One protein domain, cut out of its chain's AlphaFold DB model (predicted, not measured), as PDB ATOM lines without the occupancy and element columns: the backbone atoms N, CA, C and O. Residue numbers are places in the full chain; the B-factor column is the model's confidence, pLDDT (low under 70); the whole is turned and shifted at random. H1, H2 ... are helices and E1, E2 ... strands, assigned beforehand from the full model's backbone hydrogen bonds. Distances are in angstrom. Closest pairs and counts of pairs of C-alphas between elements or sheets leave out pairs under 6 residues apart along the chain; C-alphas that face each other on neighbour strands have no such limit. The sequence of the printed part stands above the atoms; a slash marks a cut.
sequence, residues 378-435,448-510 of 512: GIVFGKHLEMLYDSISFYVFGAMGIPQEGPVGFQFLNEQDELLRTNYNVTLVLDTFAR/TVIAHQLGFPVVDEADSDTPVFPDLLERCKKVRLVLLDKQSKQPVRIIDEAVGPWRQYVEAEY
ATOM      1  N   GLY A 378      23.111 -28.747  15.239       90.69
ATOM      2  CA  GLY A 378      23.658 -28.873  13.905       90.69
ATOM      3  C   GLY A 378      24.602 -30.057  13.718       90.69
ATOM      4  O   GLY A 378      25.205 -30.168  12.656       90.69
ATOM      5  N   ILE A 379      24.741 -30.956  14.693       92.06
ATOM      6  CA  ILE A 379      25.417 -32.246  14.516       92.06
ATOM      7  C   ILE A 379      24.413 -33.243  13.956       92.06
ATOM      8  O   ILE A 379      23.290 -33.336  14.435       92.06
ATOM      9  N   VAL A 380      24.825 -34.001  12.943       93.25
ATOM     10  CA  VAL A 380      24.002 -35.030  12.304       93.25
ATOM     11  C   VAL A 380      24.422 -36.401  12.810       93.25
ATOM     12  O   VAL A 380      25.538 -36.834  12.541       93.25
ATOM     13  N   PHE A 381      23.533 -37.138  13.462       93.62
ATOM     14  CA  PHE A 381      23.831 -38.462  14.001       93.62
ATOM     15  C   PHE A 381      23.296 -39.547  13.064       93.62
ATOM     16  O   PHE A 381      22.091 -39.708  12.896       93.62
ATOM     17  N   GLY A 382      24.193 -40.318  12.449       90.69
ATOM     18  CA  GLY A 382      23.870 -41.636  11.885       90.69
ATOM     19  C   GLY A 382      23.951 -42.757  12.928       90.69
ATOM     20  O   GLY A 382      23.321 -43.804  12.792       90.69
ATOM     21  N   LYS A 383      24.724 -42.523  13.995       87.69
ATOM     22  CA  LYS A 383      24.798 -43.343  15.201       87.69
ATOM     23  C   LYS A 383      25.314 -42.491  16.363       87.69
ATOM     24  O   LYS A 383      26.347 -41.832  16.216       87.69
ATOM     25  N   HIS A 384      24.612 -42.526  17.492       91.62
ATOM     26  CA  HIS A 384      25.075 -41.898  18.731       91.62
ATOM     27  C   HIS A 384      26.338 -42.563  19.266       91.62
ATOM     28  O   HIS A 384      26.693 -43.680  18.876       91.62
ATOM     29  N   LEU A 385      27.014 -41.857  20.161       89.00
ATOM     30  CA  LEU A 385      28.161 -42.373  20.872       89.00
ATOM     31  C   LEU A 385      27.780 -43.632  21.662       89.00
ATOM     32  O   LEU A 385      26.844 -43.646  22.455       89.00
ATOM     33  N   GLU A 386      28.548 -44.690  21.464       87.12
ATOM     34  CA  GLU A 386      28.481 -45.932  22.221       87.12
ATOM     35  C   GLU A 386      29.891 -46.255  22.721       87.12
ATOM     36  O   GLU A 386      30.883 -46.048  22.015       87.12
ATOM     37  N   MET A 387      29.978 -46.769  23.949       85.19
ATOM     38  CA  MET A 387      31.223 -47.296  24.497       85.19
ATOM     39  C   MET A 387      31.096 -48.791  24.765       85.19
ATOM     40  O   MET A 387      30.180 -49.248  25.454       85.19
ATOM     41  N   LEU A 388      32.070 -49.532  24.254       84.56
ATOM     42  CA  LEU A 388      32.334 -50.920  24.598       84.56
ATOM     43  C   LEU A 388      33.675 -51.024  25.314       84.56
ATOM     44  O   LEU A 388      34.484 -50.095  25.284       84.56
ATOM     45  N   TYR A 389      33.924 -52.163  25.941       83.94
ATOM     46  CA  TYR A 389      35.188 -52.423  26.620       83.94
ATOM     47  C   TYR A 389      35.634 -53.873  26.438       83.94
ATOM     48  O   TYR A 389      34.799 -54.767  26.328       83.94
ATOM     49  N   ASP A 390      36.936 -54.127  26.435       82.38
ATOM     50  CA  ASP A 390      37.495 -55.472  26.594       82.38
ATOM     51  C   ASP A 390      38.305 -55.571  27.899       82.38
ATOM     52  O   ASP A 390      38.053 -54.828  28.842       82.38
ATOM     53  N   SER A 391      39.241 -56.518  28.008       78.75
ATOM     54  CA  SER A 391      40.052 -56.673  29.219       78.75
ATOM     55  C   SER A 391      41.057 -55.541  29.465       78.75
ATOM     56  O   SER A 391      41.561 -55.444  30.582       78.75
ATOM     57  N   ILE A 392      41.385 -54.727  28.457       76.56
ATOM     58  CA  ILE A 392      42.490 -53.757  28.516       76.56
ATOM     59  C   ILE A 392      42.174 -52.394  27.885       76.56
ATOM     60  O   ILE A 392      43.027 -51.508  27.904       76.56
ATOM     61  N   SER A 393      41.019 -52.212  27.249       74.50
ATOM     62  CA  SER A 393      40.726 -51.019  26.458       74.50
ATOM     63  C   SER A 393      39.239 -50.696  26.382       74.50
ATOM     64  O   SER A 393      38.367 -51.565  26.410       74.50
ATOM     65  N   PHE A 394      38.959 -49.401  26.233       75.69
ATOM     66  CA  PHE A 394      37.664 -48.910  25.779       75.69
ATOM     67  C   PHE A 394      37.660 -48.776  24.265       75.69
ATOM     68  O   PHE A 394      38.659 -48.367  23.677       75.69
ATOM     69  N   TYR A 395      36.503 -49.040  23.675       78.25
ATOM     70  CA  TYR A 395      36.180 -48.763  22.286       78.25
ATOM     71  C   TYR A 395      35.011 -47.794  22.264       78.25
ATOM     72  O   TYR A 395      33.880 -48.165  22.565       78.25
ATOM     73  N   VAL A 396      35.291 -46.545  21.917       77.00
ATOM     74  CA  VAL A 396      34.268 -45.507  21.789       77.00
ATOM     75  C   VAL A 396      34.015 -45.259  20.310       77.00
ATOM     76  O   VAL A 396      34.947 -44.849  19.617       77.00
ATOM     77  N   PHE A 397      32.783 -45.475  19.846       79.06
ATOM     78  CA  PHE A 397      32.379 -45.271  18.452       79.06
ATOM     79  C   PHE A 397      31.062 -44.519  18.323       79.06
ATOM     80  O   PHE A 397      30.230 -44.505  19.217       79.06
ATOM     81  N   GLY A 398      30.870 -43.904  17.165       83.38
ATOM     82  CA  GLY A 398      29.633 -43.259  16.742       83.38
ATOM     83  C   GLY A 398      29.616 -43.187  15.219       83.38
ATOM     84  O   GLY A 398      30.459 -43.796  14.564       83.38
ATOM     85  N   ALA A 399      28.664 -42.466  14.646       84.44
ATOM     86  CA  ALA A 399      28.696 -42.049  13.250       84.44
ATOM     87  C   ALA A 399      28.028 -40.681  13.180       84.44
ATOM     88  O   ALA A 399      26.806 -40.575  13.264       84.44
ATOM     89  N   MET A 400      28.839 -39.631  13.098       86.56
ATOM     90  CA  MET A 400      28.377 -38.255  13.250       86.56
ATOM     91  C   MET A 400      28.956 -37.364  12.160       86.56
ATOM     92  O   MET A 400      30.146 -37.441  11.855       86.56
ATOM     93  N   GLY A 401      28.113 -36.498  11.619       87.38
ATOM     94  CA  GLY A 401      28.497 -35.353  10.820       87.38
ATOM     95  C   GLY A 401      28.604 -34.123  11.714       87.38
ATOM     96  O   GLY A 401      27.587 -33.582  12.147       87.38
ATOM     97  N   ILE A 402      29.829 -33.689  12.001       84.44
ATOM     98  CA  ILE A 402      30.105 -32.534  12.864       84.44
ATOM     99  C   ILE A 402      30.220 -31.295  11.973       84.44
ATOM    100  O   ILE A 402      30.975 -31.328  10.999       84.44
ATOM    101  N   PRO A 403      29.477 -30.212  12.252       81.44
ATOM    102  CA  PRO A 403      29.434 -29.064  11.357       81.44
ATOM    103  C   PRO A 403      30.606 -28.098  11.561       81.44
ATOM    104  O   PRO A 403      30.725 -27.153  10.798       81.44
ATOM    105  N   GLN A 404      31.444 -28.290  12.580       82.75
ATOM    106  CA  GLN A 404      32.499 -27.352  12.961       82.75
ATOM    107  C   GLN A 404      33.884 -27.988  12.856       82.75
ATOM    108  O   GLN A 404      34.086 -29.142  13.244       82.75
ATOM    109  N   GLU A 405      34.859 -27.225  12.361       78.00
ATOM    110  CA  GLU A 405      36.253 -27.658  12.365       78.00
ATOM    111  C   GLU A 405      36.880 -27.547  13.750       78.00
ATOM    112  O   GLU A 405      36.979 -26.461  14.321       78.00
ATOM    113  N   GLY A 406      37.494 -28.625  14.223       79.81
ATOM    114  CA  GLY A 406      38.368 -28.529  15.378       79.81
ATOM    115  C   GLY A 406      38.882 -29.872  15.862       79.81
ATOM    116  O   GLY A 406      38.388 -30.925  15.458       79.81
ATOM    117  N   PRO A 407      39.906 -29.855  16.727       83.56
ATOM    118  CA  PRO A 407      40.277 -31.045  17.468       83.56
ATOM    119  C   PRO A 407      39.101 -31.488  18.339       83.56
ATOM    120  O   PRO A 407      38.415 -30.656  18.926       83.56
ATOM    121  N   VAL A 408      38.894 -32.795  18.450       85.19
ATOM    122  CA  VAL A 408      37.984 -33.367  19.441       85.19
ATOM    123  C   VAL A 408      38.753 -34.170  20.463       85.19
ATOM    124  O   VAL A 408      39.903 -34.567  20.267       85.19
ATOM    125  N   GLY A 409      38.083 -34.454  21.565       86.69
ATOM    126  CA  GLY A 409      38.537 -35.489  22.460       86.69
ATOM    127  C   GLY A 409      37.421 -36.073  23.286       86.69
ATOM    128  O   GLY A 409      36.257 -35.696  23.159       86.69
ATOM    129  N   PHE A 410      37.811 -37.005  24.139       87.75
ATOM    130  CA  PHE A 410      36.903 -37.695  25.032       87.75
ATOM    131  C   PHE A 410      37.141 -37.274  26.471       87.75
ATOM    132  O   PHE A 410      38.288 -37.135  26.902       87.75
ATOM    133  N   GLN A 411      36.051 -37.114  27.212       91.81
ATOM    134  CA  GLN A 411      36.058 -36.980  28.664       91.81
ATOM    135  C   GLN A 411      35.361 -38.196  29.268       91.81
ATOM    136  O   GLN A 411      34.223 -38.495  28.911       91.81
ATOM    137  N   PHE A 412      36.047 -38.881  30.176       90.12
ATOM    138  CA  PHE A 412      35.510 -39.998  30.950       90.12
ATOM    139  C   PHE A 412      35.123 -39.466  32.323       90.12
ATOM    140  O   PHE A 412      35.954 -38.851  32.996       90.12
ATOM    141  N   LEU A 413      33.869 -39.661  32.713       94.12
ATOM    142  CA  LEU A 413      33.267 -39.011  33.874       94.12
ATOM    143  C   LEU A 413      32.609 -40.050  34.778       94.12
ATOM    144  O   LEU A 413      32.113 -41.075  34.298       94.12
ATOM    145  N   ASN A 414      32.573 -39.776  36.079       94.94
ATOM    146  CA  ASN A 414      31.794 -40.573  37.028       94.94
ATOM    147  C   ASN A 414      30.313 -40.142  37.071       94.94
ATOM    148  O   ASN A 414      29.845 -39.332  36.272       94.94
ATOM    149  N   GLU A 415      29.556 -40.718  38.006       94.88
ATOM    150  CA  GLU A 415      28.142 -40.397  38.248       94.88
ATOM    151  C   GLU A 415      27.910 -38.925  38.631       94.88
ATOM    152  O   GLU A 415      26.851 -38.377  38.333       94.88
ATOM    153  N   GLN A 416      28.901 -38.286  39.258       96.50
ATOM    154  CA  GLN A 416      28.868 -36.898  39.723       96.50
ATOM    155  C   GLN A 416      29.402 -35.901  38.679       96.50
ATOM    156  O   GLN A 416      29.601 -34.734  39.005       96.50
ATOM    157  N   ASP A 417      29.636 -36.343  37.436       94.81
ATOM    158  CA  ASP A 417      30.257 -35.546  36.367       94.81
ATOM    159  C   ASP A 417      31.689 -35.066  36.688       94.81
ATOM    160  O   ASP A 417      32.195 -34.129  36.066       94.81
ATOM    161  N   GLU A 418      32.382 -35.729  37.616       93.88
ATOM    162  CA  GLU A 418      33.794 -35.472  37.885       93.88
ATOM    163  C   GLU A 418      34.663 -36.146  36.823       93.88
ATOM    164  O   GLU A 418      34.465 -37.307  36.450       93.88
ATOM    165  N   LEU A 419      35.652 -35.399  36.344       90.81
ATOM    166  CA  LEU A 419      36.552 -35.833  35.289       90.81
ATOM    167  C   LEU A 419      37.529 -36.893  35.808       90.81
ATOM    168  O   LEU A 419      38.400 -36.600  36.623       90.81
ATOM    169  N   LEU A 420      37.406 -38.114  35.292       86.38
ATOM    170  CA  LEU A 420      38.308 -39.226  35.594       86.38
ATOM    171  C   LEU A 420      39.513 -39.239  34.654       86.38
ATOM    172  O   LEU A 420      40.629 -39.528  35.078       86.38
ATOM    173  N   ARG A 421      39.282 -38.962  33.362       82.88
ATOM    174  CA  ARG A 421      40.316 -38.988  32.319       82.88
ATOM    175  C   ARG A 421      39.920 -38.142  31.114       82.88
ATOM    176  O   ARG A 421      38.740 -38.025  30.782       82.88
ATOM    177  N   THR A 422      40.922 -37.628  30.409       82.94
ATOM    178  CA  THR A 422      40.769 -36.961  29.110       82.94
ATOM    179  C   THR A 422      41.657 -37.597  28.059       82.94
ATOM    180  O   THR A 422      42.800 -37.944  28.351       82.94
ATOM    181  N   ASN A 423      41.174 -37.683  26.822       76.19
ATOM    182  CA  ASN A 423      41.998 -38.039  25.670       76.19
ATOM    183  C   ASN A 423      41.775 -37.023  24.542       76.19
ATOM    184  O   ASN A 423      40.717 -37.024  23.917       76.19
ATOM    185  N   TYR A 424      42.759 -36.149  24.308       69.00
ATOM    186  CA  TYR A 424      42.649 -34.980  23.421       69.00
ATOM    187  C   TYR A 424      43.439 -35.097  22.105       69.00
ATOM    188  O   TYR A 424      43.674 -34.096  21.430       69.00
ATOM    189  N   ASN A 425      43.830 -36.311  21.711       61.03
ATOM    190  CA  ASN A 425      44.649 -36.539  20.514       61.03
ATOM    191  C   ASN A 425      43.846 -37.002  19.289       61.03
ATOM    192  O   ASN A 425      44.360 -37.742  18.451       61.03
ATOM    193  N   VAL A 426      42.596 -36.553  19.147       59.25
ATOM    194  CA  VAL A 426      41.782 -36.851  17.965       59.25
ATOM    195  C   VAL A 426      41.586 -35.575  17.155       59.25
ATOM    196  O   VAL A 426      40.713 -34.755  17.422       59.25
ATOM    197  N   THR A 427      42.415 -35.378  16.134       52.03
ATOM    198  CA  THR A 427      42.182 -34.285  15.184       52.03
ATOM    199  C   THR A 427      41.064 -34.702  14.230       52.03
ATOM    200  O   THR A 427      41.283 -35.582  13.396       52.03
ATOM    201  N   LEU A 428      39.884 -34.075  14.320       52.00
ATOM    202  CA  LEU A 428      38.949 -34.100  13.196       52.00
ATOM    203  C   LEU A 428      39.565 -33.248  12.089       52.00
ATOM    204  O   LEU A 428      39.872 -32.073  12.295       52.00
ATOM    205  N   VAL A 429      39.743 -33.825  10.911       41.84
ATOM    206  CA  VAL A 429      40.032 -33.044   9.710       41.84
ATOM    207  C   VAL A 429      38.729 -32.993   8.922       41.84
ATOM    208  O   VAL A 429      38.329 -34.005   8.350       41.84
ATOM    209  N   LEU A 430      38.037 -31.845   8.909       43.78
ATOM    210  CA  LEU A 430      36.948 -31.630   7.949       43.78
ATOM    211  C   LEU A 430      37.580 -31.476   6.566       43.78
ATOM    212  O   LEU A 430      37.878 -30.378   6.114       43.78
ATOM    213  N   ASP A 431      37.867 -32.595   5.907       37.31
ATOM    214  CA  ASP A 431      38.478 -32.551   4.587       37.31
ATOM    215  C   ASP A 431      37.411 -32.233   3.530       37.31
ATOM    216  O   ASP A 431      36.402 -32.933   3.380       37.31
ATOM    217  N   THR A 432      37.622 -31.138   2.803       37.31
ATOM    218  CA  THR A 432      36.730 -30.653   1.744       37.31
ATOM    219  C   THR A 432      36.492 -31.706   0.649       37.31
ATOM    220  O   THR A 432      37.420 -32.292   0.099       37.31
ATOM    221  N   PHE A 433      35.217 -31.915   0.311       41.88
ATOM    222  CA  PHE A 433      34.663 -32.881  -0.650       41.88
ATOM    223  C   PHE A 433      35.547 -33.310  -1.851       41.88
ATOM    224  O   PHE A 433      35.763 -32.537  -2.787       41.88
ATOM    225  N   ALA A 434      35.870 -34.611  -1.947       35.91
ATOM    226  CA  ALA A 434      36.269 -35.271  -3.199       35.91
ATOM    227  C   ALA A 434      35.047 -35.834  -3.964       35.91
ATOM    228  O   ALA A 434      34.117 -36.396  -3.388       35.91
ATOM    229  N   ARG A 435      35.045 -35.664  -5.294       32.84
ATOM    230  CA  ARG A 435      33.973 -36.065  -6.230       32.84
ATOM    231  C   ARG A 435      33.741 -37.591  -6.264       32.84
ATOM    232  O   ARG A 435      34.708 -38.344  -6.150       32.84
ATOM    233  N   THR A 448      40.338 -38.934   2.487       26.88
ATOM    234  CA  THR A 448      39.003 -39.538   2.760       26.88
ATOM    235  C   THR A 448      38.083 -38.644   3.615       26.88
ATOM    236  O   THR A 448      38.535 -38.049   4.584       26.88
ATOM    237  N   VAL A 449      36.778 -38.626   3.307       31.89
ATOM    238  CA  VAL A 449      35.703 -37.998   4.104       31.89
ATOM    239  C   VAL A 449      35.478 -38.780   5.396       31.89
ATOM    240  O   VAL A 449      35.293 -39.998   5.334       31.89
ATOM    241  N   ILE A 450      35.465 -38.120   6.556       33.97
ATOM    242  CA  ILE A 450      35.357 -38.844   7.819       33.97
ATOM    243  C   ILE A 450      33.899 -39.158   8.169       33.97
ATOM    244  O   ILE A 450      33.224 -38.416   8.872       33.97
ATOM    245  N   ALA A 451      33.428 -40.322   7.720       32.16
ATOM    246  CA  ALA A 451      32.531 -41.107   8.550       32.16
ATOM    247  C   ALA A 451      33.360 -41.564   9.748       32.16
ATOM    248  O   ALA A 451      34.191 -42.467   9.648       32.16
ATOM    249  N   HIS A 452      33.209 -40.870  10.861       42.81
ATOM    250  CA  HIS A 452      33.891 -41.223  12.084       42.81
ATOM    251  C   HIS A 452      33.235 -42.471  12.672       42.81
ATOM    252  O   HIS A 452      32.500 -42.352  13.637       42.81
ATOM    253  N   GLN A 453      33.536 -43.668  12.149       42.22
ATOM    254  CA  GLN A 453      33.654 -44.824  13.041       42.22
ATOM    255  C   GLN A 453      34.874 -44.530  13.922       42.22
ATOM    256  O   GLN A 453      36.001 -44.907  13.612       42.22
ATOM    257  N   LEU A 454      34.670 -43.711  14.957       41.91
ATOM    258  CA  LEU A 454      35.666 -43.505  16.003       41.91
ATOM    259  C   LEU A 454      35.900 -44.894  16.586       41.91
ATOM    260  O   LEU A 454      34.959 -45.571  16.945       41.91
ATOM    261  N   GLY A 455      37.122 -45.384  16.561       39.38
ATOM    262  CA  GLY A 455      37.469 -46.673  17.132       39.38
ATOM    263  C   GLY A 455      38.811 -46.468  17.780       39.38
ATOM    264  O   GLY A 455      39.833 -46.817  17.200       39.38
ATOM    265  N   PHE A 456      38.823 -45.774  18.914       48.59
ATOM    266  CA  PHE A 456      40.068 -45.513  19.622       48.59
ATOM    267  C   PHE A 456      40.232 -46.574  20.686       48.59
ATOM    268  O   PHE A 456      39.456 -46.549  21.640       48.59
ATOM    269  N   PRO A 457      41.224 -47.468  20.567       45.28
ATOM    270  CA  PRO A 457      41.687 -48.158  21.747       45.28
ATOM    271  C   PRO A 457      42.291 -47.084  22.653       45.28
ATOM    272  O   PRO A 457      43.295 -46.450  22.318       45.28
ATOM    273  N   VAL A 458      41.651 -46.821  23.789       51.88
ATOM    274  CA  VAL A 458      42.314 -46.084  24.867       51.88
ATOM    275  C   VAL A 458      43.272 -47.073  25.520       51.88
ATOM    276  O   VAL A 458      42.915 -47.743  26.483       51.88
ATOM    277  N   VAL A 459      44.453 -47.229  24.916       48.44
ATOM    278  CA  VAL A 459      45.524 -48.065  25.462       48.44
ATOM    279  C   VAL A 459      46.159 -47.306  26.621       48.44
ATOM    280  O   VAL A 459      46.571 -46.155  26.464       48.44
ATOM    281  N   ASP A 460      46.226 -47.948  27.785       47.78
ATOM    282  CA  ASP A 460      47.045 -47.485  28.902       47.78
ATOM    283  C   ASP A 460      48.523 -47.549  28.504       47.78
ATOM    284  O   ASP A 460      49.188 -48.576  28.639       47.78
ATOM    285  N   GLU A 461      49.071 -46.433  28.030       47.78
ATOM    286  CA  GLU A 461      50.467 -46.144  28.332       47.78
ATOM    287  C   GLU A 461      50.496 -45.757  29.811       47.78
ATOM    288  O   GLU A 461      49.985 -44.710  30.207       47.78
ATOM    289  N   ALA A 462      50.974 -46.684  30.640       43.75
ATOM    290  CA  ALA A 462      51.024 -46.537  32.084       43.75
ATOM    291  C   ALA A 462      51.990 -45.408  32.485       43.75
ATOM    292  O   ALA A 462      53.154 -45.659  32.794       43.75
ATOM    293  N   ASP A 463      51.503 -44.170  32.513       52.00
ATOM    294  CA  ASP A 463      52.039 -43.152  33.411       52.00
ATOM    295  C   ASP A 463      51.581 -43.494  34.835       52.00
ATOM    296  O   ASP A 463      50.411 -43.819  35.060       52.00
ATOM    297  N   SER A 464      52.508 -43.436  35.797       50.34
ATOM    298  CA  SER A 464      52.372 -43.967  37.166       50.34
ATOM    299  C   SER A 464      51.201 -43.417  37.991       50.34
ATOM    300  O   SER A 464      50.893 -43.987  39.036       50.34
ATOM    301  N   ASP A 465      50.549 -42.354  37.520       57.00
ATOM    302  CA  ASP A 465      49.447 -41.660  38.196       57.00
ATOM    303  C   ASP A 465      48.066 -41.935  37.556       57.00
ATOM    304  O   ASP A 465      47.057 -41.376  37.989       57.00
ATOM    305  N   THR A 466      47.988 -42.796  36.532       57.97
ATOM    306  CA  THR A 466      46.733 -43.107  35.821       57.97
ATOM    307  C   THR A 466      46.027 -44.309  36.468       57.97
ATOM    308  O   THR A 466      46.674 -45.336  36.689       57.97
ATOM    309  N   PRO A 467      44.714 -44.238  36.784       58.28
ATOM    310  CA  PRO A 467      43.988 -45.373  37.347       58.28
ATOM    311  C   PRO A 467      44.051 -46.573  36.400       58.28
ATOM    312  O   PRO A 467      43.790 -46.438  35.205       58.28
ATOM    313  N   VAL A 468      44.376 -47.744  36.957       74.25
ATOM    314  CA  VAL A 468      44.419 -49.011  36.218       74.25
ATOM    315  C   VAL A 468      43.056 -49.233  35.565       74.25
ATOM    316  O   VAL A 468      42.033 -49.087  36.232       74.25
ATOM    317  N   PHE A 469      43.033 -49.604  34.284       79.88
ATOM    318  CA  PHE A 469      41.822 -49.796  33.478       79.88
ATOM    319  C   PHE A 469      40.577 -50.380  34.204       79.88
ATOM    320  O   PHE A 469      39.496 -49.819  34.016       79.88
ATOM    321  N   PRO A 470      40.666 -51.419  35.068       84.00
ATOM    322  CA  PRO A 470      39.510 -51.917  35.821       84.00
ATOM    323  C   PRO A 470      38.851 -50.877  36.746       84.00
ATOM    324  O   PRO A 470      37.626 -50.820  36.801       84.00
ATOM    325  N   ASP A 471      39.636 -50.026  37.421       85.69
ATOM    326  CA  ASP A 471      39.114 -48.942  38.272       85.69
ATOM    327  C   ASP A 471      38.402 -47.884  37.421       85.69
ATOM    328  O   ASP A 471      37.304 -47.429  37.745       85.69
ATOM    329  N   LEU A 472      38.988 -47.537  36.270       84.00
ATOM    330  CA  LEU A 472      38.370 -46.604  35.332       84.00
ATOM    331  C   LEU A 472      37.061 -47.165  34.754       84.00
ATOM    332  O   LEU A 472      36.095 -46.418  34.638       84.00
ATOM    333  N   LEU A 473      36.995 -48.459  34.429       87.06
ATOM    334  CA  LEU A 473      35.778 -49.131  33.956       87.06
ATOM    335  C   LEU A 473      34.666 -49.129  35.007       87.06
ATOM    336  O   LEU A 473      33.511 -48.872  34.668       87.06
ATOM    337  N   GLU A 474      35.001 -49.387  36.269       90.12
ATOM    338  CA  GLU A 474      34.030 -49.391  37.365       90.12
ATOM    339  C   GLU A 474      33.492 -47.982  37.663       90.12
ATOM    340  O   GLU A 474      32.286 -47.802  37.882       90.12
ATOM    341  N   ARG A 475      34.376 -46.978  37.638       92.38
ATOM    342  CA  ARG A 475      34.063 -45.589  38.007       92.38
ATOM    343  C   ARG A 475      33.490 -44.760  36.867       92.38
ATOM    344  O   ARG A 475      32.745 -43.823  37.139       92.38
ATOM    345  N   CYS A 476      33.829 -45.062  35.616       91.44
ATOM    346  CA  CYS A 476      33.310 -44.344  34.458       91.44
ATOM    347  C   CYS A 476      31.827 -44.669  34.271       91.44
ATOM    348  O   CYS A 476      31.445 -45.829  34.112       91.44
ATOM    349  N   LYS A 477      30.987 -43.637  34.276       95.12
ATOM    350  CA  LYS A 477      29.529 -43.729  34.100       95.12
ATOM    351  C   LYS A 477      29.049 -42.939  32.894       95.12
ATOM    352  O   LYS A 477      27.976 -43.242  32.376       95.12
ATOM    353  N   LYS A 478      29.855 -41.983  32.418       95.75
ATOM    354  CA  LYS A 478      29.581 -41.212  31.205       95.75
ATOM    355  C   LYS A 478      30.847 -41.014  30.378       95.75
ATOM    356  O   LYS A 478      31.930 -40.802  30.926       95.75
ATOM    357  N   VAL A 479      30.693 -41.022  29.060       92.31
ATOM    358  CA  VAL A 479      31.728 -40.605  28.110       92.31
ATOM    359  C   VAL A 479      31.179 -39.471  27.268       92.31
ATOM    360  O   VAL A 479      30.164 -39.642  26.599       92.31
ATOM    361  N   ARG A 480      31.863 -38.327  27.274       94.62
ATOM    362  CA  ARG A 480      31.548 -37.190  26.403       94.62
ATOM    363  C   ARG A 480      32.535 -37.113  25.261       94.62
ATOM    364  O   ARG A 480      33.742 -37.125  25.498       94.62
ATOM    365  N   LEU A 481      32.027 -36.952  24.049       90.75
ATOM    366  CA  LEU A 481      32.800 -36.445  22.924       90.75
ATOM    367  C   LEU A 481      32.682 -34.921  22.931       90.75
ATOM    368  O   LEU A 481      31.576 -34.384  22.919       90.75
ATOM    369  N   VAL A 482      33.811 -34.221  22.966       91.69
ATOM    370  CA  VAL A 482      33.856 -32.757  23.034       91.69
ATOM    371  C   VAL A 482      34.665 -32.180  21.886       91.69
ATOM    372  O   VAL A 482      35.710 -32.720  21.522       91.69
ATOM    373  N   LEU A 483      34.203 -31.059  21.341       88.19
ATOM    374  CA  LEU A 483      35.003 -30.192  20.492       88.19
ATOM    375  C   LEU A 483      35.908 -29.340  21.377       88.19
ATOM    376  O   LEU A 483      35.471 -28.809  22.401       88.19
ATOM    377  N   LEU A 484      37.165 -29.208  20.976       86.81
ATOM    378  CA  LEU A 484      38.182 -28.463  21.695       86.81
ATOM    379  C   LEU A 484      38.550 -27.201  20.923       86.81
ATOM    380  O   LEU A 484      38.661 -27.210  19.694       86.81
ATOM    381  N   ASP A 485      38.844 -26.133  21.654       87.25
ATOM    382  CA  ASP A 485      39.453 -24.946  21.072       87.25
ATOM    383  C   ASP A 485      40.818 -25.292  20.445       87.25
ATOM    384  O   ASP A 485      41.651 -25.991  21.040       87.25
ATOM    385  N   LYS A 486      41.072 -24.781  19.232       82.12
ATOM    386  CA  LYS A 486      42.281 -25.108  18.458       82.12
ATOM    387  C   LYS A 486      43.559 -24.765  19.243       82.12
ATOM    388  O   LYS A 486      44.528 -25.529  19.139       82.12
ATOM    389  N   GLN A 487      43.552 -23.675  20.023       86.00
ATOM    390  CA  GLN A 487      44.722 -23.143  20.735       86.00
ATOM    391  C   GLN A 487      44.852 -23.667  22.170       86.00
ATOM    392  O   GLN A 487      45.869 -24.261  22.516       86.00
ATOM    393  N   SER A 488      43.833 -23.455  23.001       88.69
ATOM    394  CA  SER A 488      43.847 -23.774  24.434       88.69
ATOM    395  C   SER A 488      43.611 -25.252  24.737       88.69
ATOM    396  O   SER A 488      43.871 -25.685  25.860       88.69
ATOM    397  N   LYS A 489      43.110 -26.021  23.756       86.31
ATOM    398  CA  LYS A 489      42.670 -27.419  23.912       86.31
ATOM    399  C   LYS A 489      41.587 -27.612  24.976       86.31
ATOM    400  O   LYS A 489      41.331 -28.740  25.383       86.31
ATOM    401  N   GLN A 490      40.943 -26.534  25.419       90.12
ATOM    402  CA  GLN A 490      39.825 -26.613  26.349       90.12
ATOM    403  C   GLN A 490      38.552 -27.029  25.605       90.12
ATOM    404  O   GLN A 490      38.363 -26.605  24.461       90.12
ATOM    405  N   PRO A 491      37.672 -27.833  26.226       90.00
ATOM    406  CA  PRO A 491      36.355 -28.123  25.676       90.00
ATOM    407  C   PRO A 491      35.569 -26.834  25.434       90.00
ATOM    408  O   PRO A 491      35.366 -26.047  26.355       90.00
ATOM    409  N   VAL A 492      35.118 -26.631  24.198       90.06
ATOM    410  CA  VAL A 492      34.235 -25.513  23.821       90.06
ATOM    411  C   VAL A 492      32.791 -25.957  23.668       90.06
ATOM    412  O   VAL A 492      31.878 -25.154  23.839       90.06
ATOM    413  N   ARG A 493      32.575 -27.236  23.346       89.75
ATOM    414  CA  ARG A 493      31.252 -27.772  23.051       89.75
ATOM    415  C   ARG A 493      31.204 -29.276  23.279       89.75
ATOM    416  O   ARG A 493      32.130 -29.990  22.900       89.75
ATOM    417  N   ILE A 494      30.113 -29.758  23.862       93.06
ATOM    418  CA  ILE A 494      29.801 -31.188  23.914       93.06
ATOM    419  C   ILE A 494      29.137 -31.562  22.585       93.06
ATOM    420  O   ILE A 494      28.211 -30.887  22.147       93.06
ATOM    421  N   ILE A 495      29.658 -32.595  21.927       90.81
ATOM    422  CA  ILE A 495      29.131 -33.120  20.661       90.81
ATOM    423  C   ILE A 495      28.103 -34.211  20.954       90.81
ATOM    424  O   ILE A 495      27.005 -34.177  20.414       90.81
ATOM    425  N   ASP A 496      28.468 -35.175  21.801       94.00
ATOM    426  CA  ASP A 496      27.577 -36.258  22.215       94.00
ATOM    427  C   ASP A 496      28.004 -36.822  23.572       94.00
ATOM    428  O   ASP A 496      29.143 -36.629  24.015       94.00
ATOM    429  N   GLU A 497      27.096 -37.554  24.209       95.19
ATOM    430  CA  GLU A 497      27.331 -38.215  25.490       95.19
ATOM    431  C   GLU A 497      26.744 -39.630  25.478       95.19
ATOM    432  O   GLU A 497      25.577 -39.832  25.148       95.19
ATOM    433  N   ALA A 498      27.552 -40.606  25.886       93.44
ATOM    434  CA  ALA A 498      27.110 -41.963  26.175       93.44
ATOM    435  C   ALA A 498      27.062 -42.167  27.691       93.44
ATOM    436  O   ALA A 498      27.998 -41.781  28.394       93.44
ATOM    437  N   VAL A 499      26.012 -42.819  28.192       95.12
ATOM    438  CA  VAL A 499      25.841 -43.156  29.615       95.12
ATOM    439  C   VAL A 499      25.801 -44.675  29.774       95.12
ATOM    440  O   VAL A 499      25.198 -45.371  28.956       95.12
ATOM    441  N   GLY A 500      26.466 -45.190  30.810       89.12
ATOM    442  CA  GLY A 500      26.536 -46.622  31.101       89.12
ATOM    443  C   GLY A 500      25.194 -47.237  31.538       89.12
ATOM    444  O   GLY A 500      24.214 -46.523  31.749       89.12
ATOM    445  N   PRO A 501      25.136 -48.571  31.723       90.75
ATOM    446  CA  PRO A 501      26.269 -49.498  31.797       90.75
ATOM    447  C   PRO A 501      26.902 -49.819  30.436       90.75
ATOM    448  O   PRO A 501      26.228 -49.881  29.410       90.75
ATOM    449  N   TRP A 502      28.214 -50.056  30.447       90.38
ATOM    450  CA  TRP A 502      28.994 -50.392  29.254       90.38
ATOM    451  C   TRP A 502      28.840 -51.865  28.894       90.38
ATOM    452  O   TRP A 502      28.684 -52.707  29.780       90.38
ATOM    453  N   ARG A 503      28.903 -52.196  27.602       89.56
ATOM    454  CA  ARG A 503      28.853 -53.592  27.139       89.56
ATOM    455  C   ARG A 503      30.257 -54.102  26.840       89.56
ATOM    456  O   ARG A 503      31.090 -53.365  26.312       89.56
ATOM    457  N   GLN A 504      30.506 -55.366  27.163       87.44
ATOM    458  CA  GLN A 504      31.756 -56.017  26.791       87.44
ATOM    459  C   GLN A 504      31.804 -56.193  25.267       87.44
ATOM    460  O   GLN A 504      30.822 -56.606  24.652       87.44
ATOM    461  N   TYR A 505      32.940 -55.876  24.656       80.25
ATOM    462  CA  TYR A 505      33.185 -56.079  23.240       80.25
ATOM    463  C   TYR A 505      33.258 -57.578  22.936       80.25
ATOM    464  O   TYR A 505      34.079 -58.303  23.501       80.25
ATOM    465  N   VAL A 506      32.405 -58.038  22.021       81.06
ATOM    466  CA  VAL A 506      32.396 -59.412  21.515       81.06
ATOM    467  C   VAL A 506      32.624 -59.350  20.008       81.06
ATOM    468  O   VAL A 506      31.748 -58.931  19.261       81.06
ATOM    469  N   GLU A 507      33.800 -59.777  19.541       72.81
ATOM    470  CA  GLU A 507      34.223 -59.656  18.130       72.81
ATOM    471  C   GLU A 507      33.200 -60.236  17.129       72.81
ATOM    472  O   GLU A 507      33.046 -59.733  16.017       72.81
ATOM    473  N   ALA A 508      32.459 -61.274  17.531       67.12
ATOM    474  CA  ALA A 508      31.430 -61.902  16.703       67.12
ATOM    475  C   ALA A 508      30.229 -60.984  16.393       67.12
ATOM    476  O   ALA A 508      29.582 -61.184  15.367       67.12
ATOM    477  N   GLU A 509      29.944 -59.989  17.237       64.69
ATOM    478  CA  GLU A 509      28.805 -59.069  17.080       64.69
ATOM    479  C   GLU A 509      29.138 -57.837  16.224       64.69
ATOM    480  O   GLU A 509      28.236 -57.172  15.721       64.69
ATOM    481  N   TYR A 510      30.427 -57.555  16.014       57.59
ATOM    482  CA  TYR A 510      30.911 -56.304  15.422       57.59
ATOM    483  C   TYR A 510      31.705 -56.512  14.124       57.59
ATOM    484  O   TYR A 510      32.586 -55.724  13.783       57.59
TER     485      TYR A 510
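This is residues 378 to 435 and 448 to 510 of the 512 residues of an uncharacterized protein of Candidatus Omnitrophica bacterium (UniProt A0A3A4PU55). A four-stranded, strongly twisted sheet, E4 E3 E5 E6, lies face to face with a small two-stranded sheet, E1 E2, as a lopsided sandwich whose strands cross; H1 is a short helix at one end. The sandwich draws together along one side, where E1 comes close to E6, while E2 and E4 are apart. Residues 448 to 468, without a named element, run past E2 on their way to H1. The printed part has 121 residues, under half of them in named elements, in the order E1 E2 E3 E4 H1 E5 E6; it is mostly strand and both sheets are antiparallel. It is compact, with a radius of gyration of the C-alphas of 14.7 A, and spans 45 by 39 by 26 A.

E1, residues 379 to 389, and E2, residues 394 to 401, form an antiparallel hairpin, with N 382 to O 399 at 2.7 A. E3, residues 407 to 413, and E4, residues 419 to 427, form a hairpin with N 410 to O 423 at 2.9 A. H1, residues 469 to 475, only grazes the larger sheet; its closest C-alphas to E4 are those of Leu 472 and Leu 420, 7.4 A apart. Every O i to N i+4 pair of H1 is within hydrogen-bond range. E5, residues 478 to 484, is the antiparallel neighbour of E3, with N 411 to O 480 at 2.9 A. E5 forms a hairpin with E6, residues 491 to 499, with N 483 to O 493 at 2.8 A. Across the sandwich, two sheets face to face, the facing parts are 9.8 A centre to centre and the strands stand at 49 degrees. The closest C-alphas of E1 and E6 are those of Leu 385 and Ala 498, 5.4 A apart. Short pairings join residues 395 to 396 of E2 with 456 to 457, antiparallel, and 388 to 389 of E1 with 503 to 504, parallel.

E1 begins at C-alpha 379, (25.417, -32.246, 14.516), bends by 72 degrees at residue 382 and is 25.5 A long. E2 is 22.2 A, E3 19.5 A, E4 20.9 A, H1 9.9 A and E5 18.1 A. E6, 18.8 A, bends by 67 degrees at residue 495 and ends at C-alpha 499, (25.841, -43.156, 29.615).

The C-alphas farthest apart are those of Arg 435 and Ser 464, 47.8 A. Residues 436 to 447 are not printed; C-alphas 435 and 448 are 10.9 A apart across this cut, in the link from E4 to H1. Of the links printed whole, none is long. Mean pLDDT of the printed part is 75.6; residues 424 to 435, 448 to 467 and 508 to 510 are under 70.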